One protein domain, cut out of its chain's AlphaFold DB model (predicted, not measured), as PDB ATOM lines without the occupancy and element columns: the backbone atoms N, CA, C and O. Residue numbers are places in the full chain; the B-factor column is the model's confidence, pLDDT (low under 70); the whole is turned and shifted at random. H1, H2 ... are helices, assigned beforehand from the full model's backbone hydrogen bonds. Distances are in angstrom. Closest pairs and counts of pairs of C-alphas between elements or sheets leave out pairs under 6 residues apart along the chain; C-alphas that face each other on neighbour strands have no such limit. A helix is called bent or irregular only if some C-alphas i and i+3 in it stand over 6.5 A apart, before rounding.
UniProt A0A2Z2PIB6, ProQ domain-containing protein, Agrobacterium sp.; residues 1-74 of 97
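AT A GLANCE: This is residues 1 to 74 of the 97 residues of the protein "ProQ domain-containing protein" of Agrobacterium sp. (UniProt A0A2Z2PIB6). Two helices, H1 and H3, lie side by side and run opposite ways, with the short helix H4 crosswise near the end where H1 begins and H3 finishes, and the short helix H2 near the other end. Between H1 and H2 a long stretch with no named element, residues 18 to 39, folds back toward the beginning of H1 and then returns to H2. The printed part has 74 residues with four named helices, in the order H1, H2, H3, H4, and no named strand; the class is all helix, with 38 residues in the helices. The whole is compact, with a radius of gyration of the C-alphas of 11.4 A, and spans 33 by 23 by 19 A.

IN THESE COORDINATES: H1, residues 5 to 17, begins with C-alpha 5 at (9.931, 38.989, -4.821) and measures 18.7 A from first to last C-alpha. After residues 18 to 39 comes H2, residues 40 to 45, 8.7 A long. H3, residues 54 to 65, begins with C-alpha 54 at (3.014, 28.024, -25.111) and measures 16.3 A. H4, residues 68 to 74, is 10.0 A long and ends with C-alpha 74 at (-8.230, 41.634, -8.095). No helix is bent.

HOW THE PARTS SIT: H1 and H3 touch, with the C-alphas of Ala 10 and Tyr 64 the closest at 5.1 A. Their lines stand at a shallow tilt of 27 degrees, and they run opposite ways. H1 and H4 only just touch, with 3 pairs of C-alphas within 8 A, and of H1 residue 7 alone takes part; the closest C-alphas are those of Ser 7 and Ala 69, 6.8 A apart. Their lines are about perpendicular, at 74 degrees. H3 and H4 are close but not clearly touching, with the C-alphas of Thr 65 and Leu 71 the closest at 6.9 A, and their lines are about perpendicular at 83 degrees. H2 and H3 are also close but not clearly touching; their closest C-alphas, those of Glu 45 and Leu 54, are 7.3 A apart. They run opposite ways at a shallow tilt of 34.9 degrees, only just short of steep. H2 is apart from H1 and from H4. Each O i to N i+4 pair is within hydrogen-bond range in H2, H3 and H4; in H1 it is 8 of 9.

THE WHOLE: The two C-alphas farthest apart, those of Met 1 and Gly 51, are 33.9 A apart. The printed part has no cut. The link from H1 to H2 is long, with 22 residues; that from H2 to H3 is short, with 8; that from H3 to H4 is tight, with 2. The mean pLDDT of the printed part is 95.4, and no printed residue is under 70.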
ATOM      1  N   MET A   1      -1.968  46.034  -3.672       82.44
ATOM      2  CA  MET A   1      -0.835  45.406  -2.963       82.44
ATOM      3  C   MET A   1       0.408  45.590  -3.809       82.44
ATOM      4  O   MET A   1       0.280  45.636  -5.030       82.44
ATOM      5  N   LYS A   2       1.565  45.778  -3.171       90.62
ATOM      6  CA  LYS A   2       2.840  45.889  -3.880       90.62
ATOM      7  C   LYS A   2       3.352  44.504  -4.269       90.62
ATOM      8  O   LYS A   2       3.076  43.531  -3.571       90.62
ATOM      9  N   VAL A   3       4.077  44.440  -5.374       91.56
ATOM     10  CA  VAL A   3       4.713  43.233  -5.895       91.56
ATOM     11  C   VAL A   3       5.828  42.811  -4.944       91.56
ATOM     12  O   VAL A   3       6.763  43.571  -4.704       91.56
ATOM     13  N   ASP A   4       5.731  41.600  -4.407       93.31
ATOM     14  CA  ASP A   4       6.808  40.951  -3.661       93.31
ATOM     15  C   ASP A   4       7.767  40.193  -4.602       93.31
ATOM     16  O   ASP A   4       7.469  39.975  -5.780       93.31
ATOM     17  N   ARG A   5       8.904  39.730  -4.072       95.31
ATOM     18  CA  ARG A   5       9.931  38.989  -4.821       95.31
ATOM     19  C   ARG A   5       9.401  37.780  -5.600       95.31
ATOM     20  O   ARG A   5       9.867  37.520  -6.711       95.31
ATOM     21  N   TYR A   6       8.455  37.019  -5.049       93.62
ATOM     22  CA  TYR A   6       7.883  35.855  -5.733       93.62
ATOM     23  C   TYR A   6       7.029  36.294  -6.924       93.62
ATOM     24  O   TYR A   6       7.195  35.774  -8.032       93.62
ATOM     25  N   SER A   7       6.149  37.271  -6.701       93.56
ATOM     26  CA  SER A   7       5.279  37.844  -7.733       93.56
ATOM     27  C   SER A   7       6.096  38.491  -8.856       93.56
ATOM     28  O   SER A   7       5.808  38.275 -10.035       93.56
ATOM     29  N   PHE A   8       7.169  39.206  -8.505       97.00
ATOM     30  CA  PHE A   8       8.095  39.790  -9.470       97.00
ATOM     31  C   PHE A   8       8.827  38.719 -10.284       97.00
ATOM     32  O   PHE A   8       8.903  38.811 -11.507       97.00
ATOM     33  N   GLY A   9       9.307  37.654  -9.634       97.25
ATOM     34  CA  GLY A   9       9.938  36.528 -10.325       97.25
ATOM     35  C   GLY A   9       9.012  35.863 -11.349       97.25
ATOM     36  O   GLY A   9       9.450  35.526 -12.448       97.25
ATOM     37  N   ALA A  10       7.724  35.723 -11.024       96.81
ATOM     38  CA  ALA A  10       6.725  35.202 -11.955       96.81
ATOM     39  C   ALA A  10       6.461  36.166 -13.128       96.81
ATOM     40  O   ALA A  10       6.461  35.728 -14.276       96.81
ATOM     41  N   ALA A  11       6.318  37.471 -12.866       97.31
ATOM     42  CA  ALA A  11       6.165  38.487 -13.910       97.31
ATOM     43  C   ALA A  11       7.366  38.515 -14.869       97.31
ATOM     44  O   ALA A  11       7.205  38.525 -16.089       97.31
ATOM     45  N   LYS A  12       8.586  38.436 -14.323       97.75
ATOM     46  CA  LYS A  12       9.823  38.357 -15.106       97.75
ATOM     47  C   LYS A  12       9.863  37.105 -15.983       97.75
ATOM     48  O   LYS A  12      10.308  37.184 -17.123       97.75
ATOM     49  N   ALA A  13       9.391  35.965 -15.474       98.06
ATOM     50  CA  ALA A  13       9.313  34.732 -16.253       98.06
ATOM     51  C   ALA A  13       8.342  34.856 -17.438       98.06
ATOM     52  O   ALA A  13       8.664  34.374 -18.520       98.06
ATOM     53  N   VAL A  14       7.204  35.543 -17.261       98.06
ATOM     54  CA  VAL A  14       6.291  35.850 -18.375       98.06
ATOM     55  C   VAL A  14       6.996  36.736 -19.400       98.06
ATOM     56  O   VAL A  14       7.136  36.318 -20.543       98.06
ATOM     57  N   ASN A  15       7.520  37.897 -18.990       97.19
ATOM     58  CA  ASN A  15       8.193  38.838 -19.898       97.19
ATOM     59  C   ASN A  15       9.372  38.208 -20.649       97.19
ATOM     60  O   ASN A  15       9.607  38.542 -21.805       97.19
ATOM     61  N   ALA A  16      10.100  37.276 -20.027       97.38
ATOM     62  CA  ALA A  16      11.183  36.575 -20.698       97.38
ATOM     63  C   ALA A  16      10.684  35.793 -21.920       97.38
ATOM     64  O   ALA A  16      11.397  35.746 -22.914       97.38
ATOM     65  N   LEU A  17       9.495  35.180 -21.865       98.38
ATOM     66  CA  LEU A  17       8.928  34.330 -22.924       98.38
ATOM     67  C   LEU A  17       8.334  35.113 -24.102       98.38
ATOM     68  O   LEU A  17       8.038  34.514 -25.136       98.38
ATOM     69  N   LEU A  18       8.172  36.426 -23.969       97.56
ATOM     70  CA  LEU A  18       7.571  37.274 -24.993       97.56
ATOM     71  C   LEU A  18       8.637  37.887 -25.915       97.56
ATOM     72  O   LEU A  18       9.827  37.898 -25.602       97.56
ATOM     73  N   THR A  19       8.212  38.404 -27.066       96.31
ATOM     74  CA  THR A  19       9.050  39.173 -28.004       96.31
ATOM     75  C   THR A  19       9.502  40.516 -27.427       96.31
ATOM     76  O   THR A  19      10.482  41.090 -27.900       96.31
ATOM     77  N   GLY A  20       8.829  40.997 -26.383       91.44
ATOM     78  CA  GLY A  20       9.199  42.167 -25.600       91.44
ATOM     79  C   GLY A  20       8.383  42.243 -24.303       91.44
ATOM     80  O   GLY A  20       7.375  41.545 -24.173       91.44
ATOM     81  N   PRO A  21       8.810  43.063 -23.328       91.88
ATOM     82  CA  PRO A  21       8.072  43.231 -22.085       91.88
ATOM     83  C   PRO A  21       6.726  43.929 -22.322       91.88
ATOM     84  O   PRO A  21       6.637  44.859 -23.125       91.88
ATOM     85  N   ILE A  22       5.695  43.521 -21.580       93.75
ATOM     86  CA  ILE A  22       4.381  44.184 -21.573       93.75
ATOM     87  C   ILE A  22       4.232  45.064 -20.329       93.75
ATOM     88  O   ILE A  22       4.623  44.671 -19.230       93.75
ATOM     89  N   ALA A  23       3.650  46.253 -20.492       91.94
ATOM     90  CA  ALA A  23       3.589  47.282 -19.451       91.94
ATOM     91  C   ALA A  23       2.647  46.934 -18.286       91.94
ATOM     92  O   ALA A  23       2.771  47.497 -17.203       91.94
ATOM     93  N   VAL A  24       1.698  46.016 -18.498       94.00
ATOM     94  CA  VAL A  24       0.791  45.550 -17.434       94.00
ATOM     95  C   VAL A  24       1.502  44.693 -16.381       94.00
ATOM     96  O   VAL A  24       1.008  44.539 -15.263       94.00
ATOM     97  N   LEU A  25       2.658  44.117 -16.727       95.88
ATOM     98  CA  LEU A  25       3.485  43.366 -15.794       95.88
ATOM     99  C   LEU A  25       4.454  44.301 -15.068       95.88
ATOM    100  O   LEU A  25       5.046  45.175 -15.699       95.88
ATOM    101  N   PRO A  26       4.684  44.081 -13.766       95.19
ATOM    102  CA  PRO A  26       5.603  44.907 -13.005       95.19
ATOM    103  C   PRO A  26       7.047  44.718 -13.467       95.19
ATOM    104  O   PRO A  26       7.488  43.600 -13.761       95.19
ATOM    105  N   SER A  27       7.793  45.818 -13.473       93.44
ATOM    106  CA  SER A  27       9.198  45.879 -13.871       93.44
ATOM    107  C   SER A  27      10.170  45.788 -12.689       93.44
ATOM    108  O   SER A  27      11.344  45.465 -12.886       93.44
ATOM    109  N   ALA A  28       9.673  45.970 -11.459       94.12
ATOM    110  CA  ALA A  28      10.443  45.864 -10.222       94.12
ATOM    111  C   ALA A  28       9.605  45.377  -9.022       94.12
ATOM    112  O   ALA A  28       8.372  45.430  -9.015       94.12
ATOM    113  N   GLU A  29      10.291  44.933  -7.963       95.00
ATOM    114  CA  GLU A  29       9.671  44.740  -6.646       95.00
ATOM    115  C   GLU A  29       9.164  46.078  -6.089       95.00
ATOM    116  O   GLU A  29       9.748  47.136  -6.320       95.00
ATOM    117  N   GLY A  30       8.071  46.045  -5.331       93.81
ATOM    118  CA  GLY A  30       7.479  47.247  -4.748       93.81
ATOM    119  C   GLY A  30       6.539  48.025  -5.677       93.81
ATOM    120  O   GLY A  30       5.805  48.884  -5.179       93.81
ATOM    121  N   GLU A  31       6.500  47.711  -6.977       93.81
ATOM    122  CA  GLU A  31       5.503  48.249  -7.910       93.81
ATOM    123  C   GLU A  31       4.088  47.745  -7.599       93.81
ATOM    124  O   GLU A  31       3.887  46.811  -6.819       93.81
ATOM    125  N   ILE A  32       3.074  48.382  -8.185       92.12
ATOM    126  CA  ILE A  32       1.672  47.998  -8.001       92.12
ATOM    127  C   ILE A  32       1.326  46.867  -8.973       92.12
ATOM    128  O   ILE A  32       1.649  46.934 -10.153       92.12
ATOM    129  N   VAL A  33       0.624  45.841  -8.485       94.44
ATOM    130  CA  VAL A  33       0.031  44.829  -9.367       94.44
ATOM    131  C   VAL A  33      -1.186  45.406 -10.087       94.44
ATOM    132  O   VAL A  33      -2.118  45.871  -9.429       94.44
ATOM    133  N   LEU A  34      -1.185  45.315 -11.417       94.50
ATOM    134  CA  LEU A  34      -2.295  45.701 -12.283       94.50
ATOM    135  C   LEU A  34      -3.111  44.453 -12.669       94.50
ATOM    136  O   LEU A  34      -2.597  43.582 -13.375       94.50
ATOM    137  N   PRO A  35      -4.373  44.323 -12.215       95.06
ATOM    138  CA  PRO A  35      -5.257  43.247 -12.652       95.06
ATOM    139  C   PRO A  35      -5.425  43.229 -14.170       95.06
ATOM    140  O   PRO A  35      -5.639  44.268 -14.788       95.06
ATOM    141  N   PHE A  36      -5.399  42.051 -14.779       95.50
ATOM    142  CA  PHE A  36      -5.548  41.923 -16.224       95.50
ATOM    143  C   PHE A  36      -6.986  42.134 -16.713       95.50
ATOM    144  O   PHE A  36      -7.960  41.710 -16.065       95.50
ATOM    145  N   ARG A  37      -7.106  42.721 -17.914       94.75
ATOM    146  CA  ARG A  37      -8.320  42.692 -18.743       94.75
ATOM    147  C   ARG A  37      -8.769  41.247 -18.967       94.75
ATOM    148  O   ARG A  37      -7.962  40.329 -19.104       94.75
ATOM    149  N   ILE A  38     -10.082  41.037 -18.994       88.75
ATOM    150  CA  ILE A  38     -10.658  39.737 -19.358       88.75
ATOM    151  C   ILE A  38     -10.293  39.442 -20.821       88.75
ATOM    152  O   ILE A  38     -10.446  40.311 -21.675       88.75
ATOM    153  N   GLY A  39      -9.805  38.229 -21.093       89.81
ATOM    154  CA  GLY A  39      -9.392  37.808 -22.437       89.81
ATOM    155  C   GLY A  39      -7.984  38.247 -22.854       89.81
ATOM    156  O   GLY A  39      -7.585  37.956 -23.970       89.81
ATOM    157  N   ILE A  40      -7.201  38.889 -21.974       93.62
ATOM    158  CA  ILE A  40      -5.839  39.353 -22.311       93.62
ATOM    159  C   ILE A  40      -4.892  38.220 -22.740       93.62
ATOM    160  O   ILE A  40      -3.885  38.475 -23.388       93.62
ATOM    161  N   ASN A  41      -5.181  36.973 -22.341       93.06
ATOM    162  CA  ASN A  41      -4.301  35.834 -22.592       93.06
ATOM    163  C   ASN A  41      -4.075  35.633 -24.091       93.06
ATOM    164  O   ASN A  41      -2.927  35.502 -24.492       93.06
ATOM    165  N   ASP A  42      -5.133  35.705 -24.907       93.88
ATOM    166  CA  ASP A  42      -5.030  35.554 -26.363       93.88
ATOM    167  C   ASP A  42      -4.096  36.607 -26.975       93.88
ATOM    168  O   ASP A  42      -3.353  36.329 -27.917       93.88
ATOM    169  N   ASP A  43      -4.098  37.820 -26.419       94.12
ATOM    170  CA  ASP A  43      -3.234  38.897 -26.887       94.12
ATOM    171  C   ASP A  43      -1.777  38.701 -26.421       94.12
ATOM    172  O   ASP A  43      -0.852  38.917 -27.205       94.12
ATOM    173  N   ILE A  44      -1.556  38.223 -25.187       95.94
ATOM    174  CA  ILE A  44      -0.216  37.883 -24.668       95.94
ATOM    175  C   ILE A  44       0.386  36.714 -25.460       95.94
ATOM    176  O   ILE A  44       1.575  36.724 -25.777       95.94
ATOM    177  N   GLU A  45      -0.421  35.715 -25.817       96.00
ATOM    178  CA  GLU A  45       0.010  34.550 -26.595       96.00
ATOM    179  C   GLU A  45       0.515  34.931 -27.991       96.00
ATOM    180  O   GLU A  45       1.495  34.355 -28.465       96.00
ATOM    181  N   ARG A  46      -0.068  35.958 -28.623       95.31
ATOM    182  CA  ARG A  46       0.421  36.502 -29.906       95.31
ATOM    183  C   ARG A  46       1.803  37.144 -29.802       95.31
ATOM    184  O   ARG A  46       2.468  37.310 -30.822       95.31
ATOM    185  N   LEU A  47       2.235  37.505 -28.594       96.38
ATOM    186  CA  LEU A  47       3.563  38.052 -28.321       96.38
ATOM    187  C   LEU A  47       4.579  36.970 -27.938       96.38
ATOM    188  O   LEU A  47       5.719  37.310 -27.631       96.38
ATOM    189  N   LEU A  48       4.214  35.683 -27.941       97.94
ATOM    190  CA  LEU A  48       5.146  34.596 -27.642       97.94
ATOM    191  C   LEU A  48       6.336  34.626 -28.614       97.94
ATOM    192  O   LEU A  48       6.166  34.634 -29.835       97.94
ATOM    193  N   ARG A  49       7.563  34.641 -28.080       97.50
ATOM    194  CA  ARG A  49       8.765  34.682 -28.924       97.50
ATOM    195  C   ARG A  49       8.959  33.358 -29.683       97.50
ATOM    196  O   ARG A  49       8.623  32.295 -29.149       97.50
ATOM    197  N   PRO A  50       9.590  33.374 -30.871       97.00
ATOM    198  CA  PRO A  50       9.930  32.149 -31.589       97.00
ATOM    199  C   PRO A  50      10.729  31.166 -30.722       97.00
ATOM    200  O   PRO A  50      11.667  31.551 -30.020       97.00
ATOM    201  N   GLY A  51      10.352  29.887 -30.766       96.56
ATOM    202  CA  GLY A  51      11.017  28.814 -30.019       96.56
ATOM    203  C   GLY A  51      10.664  28.726 -28.527       96.56
ATOM    204  O   GLY A  51      11.144  27.813 -27.858       96.56
ATOM    205  N   ALA A  52       9.832  29.623 -27.986       97.56
ATOM    206  CA  ALA A  52       9.250  29.439 -26.657       97.56
ATOM    207  C   ALA A  52       8.011  28.532 -26.719       97.56
ATOM    208  O   ALA A  52       7.242  28.569 -27.679       97.56
ATOM    209  N   ALA A  53       7.804  27.715 -25.684       98.06
ATOM    210  CA  ALA A  53       6.640  26.842 -25.591       98.06
ATOM    211  C   ALA A  53       5.441  27.580 -24.979       98.06
ATOM    212  O   ALA A  53       5.547  28.177 -23.905       98.06
ATOM    213  N   LEU A  54       4.272  27.459 -25.614       97.81
ATOM    214  CA  LEU A  54       3.014  28.024 -25.111       97.81
ATOM    215  C   LEU A  54       2.671  27.517 -23.697       97.81
ATOM    216  O   LEU A  54       2.213  28.272 -22.842       97.81
ATOM    217  N   SER A  55       2.974  26.249 -23.409       98.19
ATOM    218  CA  SER A  55       2.745  25.650 -22.091       98.19
ATOM    219  C   SER A  55       3.588  26.292 -20.984       98.19
ATOM    220  O   SER A  55       3.130  26.380 -19.843       98.19
ATOM    221  N   ASP A  56       4.793  26.773 -21.291       98.25
ATOM    222  CA  ASP A  56       5.628  27.477 -20.319       98.25
ATOM    223  C   ASP A  56       5.121  28.901 -20.072       98.25
ATOM    224  O   ASP A  56       5.133  29.358 -18.925       98.25
ATOM    225  N   LEU A  57       4.564  29.555 -21.100       98.38
ATOM    226  CA  LEU A  57       3.859  30.829 -20.944       98.38
ATOM    227  C   LEU A  57       2.642  30.674 -20.027       98.38
ATOM    228  O   LEU A  57       2.505  31.425 -19.062       98.38
ATOM    229  N   HIS A  58       1.802  29.658 -20.246       97.88
ATOM    230  CA  HIS A  58       0.642  29.390 -19.387       97.88
ATOM    231  C   HIS A  58       1.031  29.094 -17.939       97.88
ATOM    232  O   HIS A  58       0.384  29.592 -17.017       97.88
ATOM    233  N   LYS A  59       2.107  28.329 -17.708       98.19
ATOM    234  CA  LYS A  59       2.632  28.091 -16.352       98.19
ATOM    235  C   LYS A  59       3.078  29.393 -15.687       98.19
ATOM    236  O   LYS A  59       2.750  29.616 -14.521       98.19
ATOM    237  N   ALA A  60       3.813  30.245 -16.405       97.94
ATOM    238  CA  ALA A  60       4.296  31.520 -15.881       97.94
ATOM    239  C   ALA A  60       3.137  32.483 -15.572       97.94
ATOM    240  O   ALA A  60       3.074  33.029 -14.468       97.94
ATOM    241  N   LEU A  61       2.173  32.612 -16.492       97.69
ATOM    242  CA  LEU A  61       0.960  33.410 -16.299       97.69
ATOM    243  C   LEU A  61       0.164  32.918 -15.094       97.69
ATOM    244  O   LEU A  61      -0.172  33.715 -14.224       97.69
ATOM    245  N   ARG A  62      -0.069  31.604 -14.984       97.62
ATOM    246  CA  ARG A  62      -0.774  31.012 -13.841       97.62
ATOM    247  C   ARG A  62      -0.060  31.296 -12.524       97.62
ATOM    248  O   ARG A  62      -0.709  31.611 -11.534       97.62
ATOM    249  N   ARG A  63       1.273  31.210 -12.496       97.62
ATOM    250  CA  ARG A  63       2.059  31.530 -11.296       97.62
ATOM    251  C   ARG A  63       1.882  32.989 -10.878       97.62
ATOM    252  O   ARG A  63       1.741  33.265  -9.691       97.62
ATOM    253  N   TYR A  64       1.882  33.909 -11.839       97.69
ATOM    254  CA  TYR A  64       1.691  35.331 -11.571       97.69
ATOM    255  C   TYR A  64       0.263  35.640 -11.097       97.69
ATOM    256  O   TYR A  64       0.090  36.268 -10.051       97.69
ATOM    257  N   THR A  65      -0.761  35.139 -11.797       96.94
ATOM    258  CA  THR A  65      -2.174  35.417 -11.484       96.94
ATOM    259  C   THR A  65      -2.669  34.736 -10.206       96.94
ATOM    260  O   THR A  65      -3.626  35.204  -9.596       96.94
ATOM    261  N   HIS A  66      -2.000  33.672  -9.752       96.88
ATOM    262  CA  HIS A  66      -2.259  33.039  -8.452       96.88
ATOM    263  C   HIS A  66      -1.374  33.569  -7.311       96.88
ATOM    264  O   HIS A  66      -1.437  33.046  -6.198       96.88
ATOM    265  N   SER A  67      -0.547  34.590  -7.547       96.75
ATOM    266  CA  SER A  67       0.219  35.220  -6.467       96.75
ATOM    267  C   SER A  67      -0.693  35.969  -5.490       96.75
ATOM    268  O   SER A  67      -1.727  36.518  -5.876       96.75
ATOM    269  N   ALA A  68      -0.294  36.047  -4.217       95.56
ATOM    270  CA  ALA A  68      -1.060  36.768  -3.198       95.56
ATOM    271  C   ALA A  68      -1.258  38.250  -3.570       95.56
ATOM    272  O   ALA A  68      -2.351  38.789  -3.400       95.56
ATOM    273  N   ALA A  69      -0.227  38.888  -4.137       94.94
ATOM    274  CA  ALA A  69      -0.288  40.278  -4.575       94.94
ATOM    275  C   ALA A  69      -1.320  40.499  -5.691       94.94
ATOM    276  O   ALA A  69      -2.068  41.481  -5.643       94.94
ATOM    277  N   TYR A  70      -1.397  39.576  -6.655       96.69
ATOM    278  CA  TYR A  70      -2.373  39.637  -7.740       96.69
ATOM    279  C   TYR A  70      -3.792  39.361  -7.257       96.69
ATOM    280  O   TYR A  70      -4.687  40.162  -7.521       96.69
ATOM    281  N   LEU A  71      -3.993  38.293  -6.478       96.44
ATOM    282  CA  LEU A  71      -5.304  37.963  -5.915       96.44
ATOM    283  C   LEU A  71      -5.850  39.118  -5.066       96.44
ATOM    284  O   LEU A  71      -7.001  39.519  -5.242       96.44
ATOM    285  N   TYR A  72      -5.008  39.729  -4.225       95.25
ATOM    286  CA  TYR A  72      -5.384  40.920  -3.464       95.25
ATOM    287  C   TYR A  72      -5.780  42.085  -4.379       95.25
ATOM    288  O   TYR A  72      -6.787  42.742  -4.135       95.25
ATOM    289  N   ALA A  73      -4.995  42.368  -5.425       94.19
ATOM    290  CA  ALA A  73      -5.296  43.453  -6.357       94.19
ATOM    291  C   ALA A  73      -6.638  43.236  -7.075       94.19
ATOM    292  O   ALA A  73      -7.394  44.189  -7.233       94.19
ATOM    293  N   THR A  74      -6.960  41.991  -7.442       94.75
ATOM    294  CA  THR A  74      -8.230  41.634  -8.095       94.75
ATOM    295  C   THR A  74      -9.436  41.601  -7.162       94.75
ATOM    296  O   THR A  74     -10.554  41.785  -7.628       94.75
TER     297      THR A  74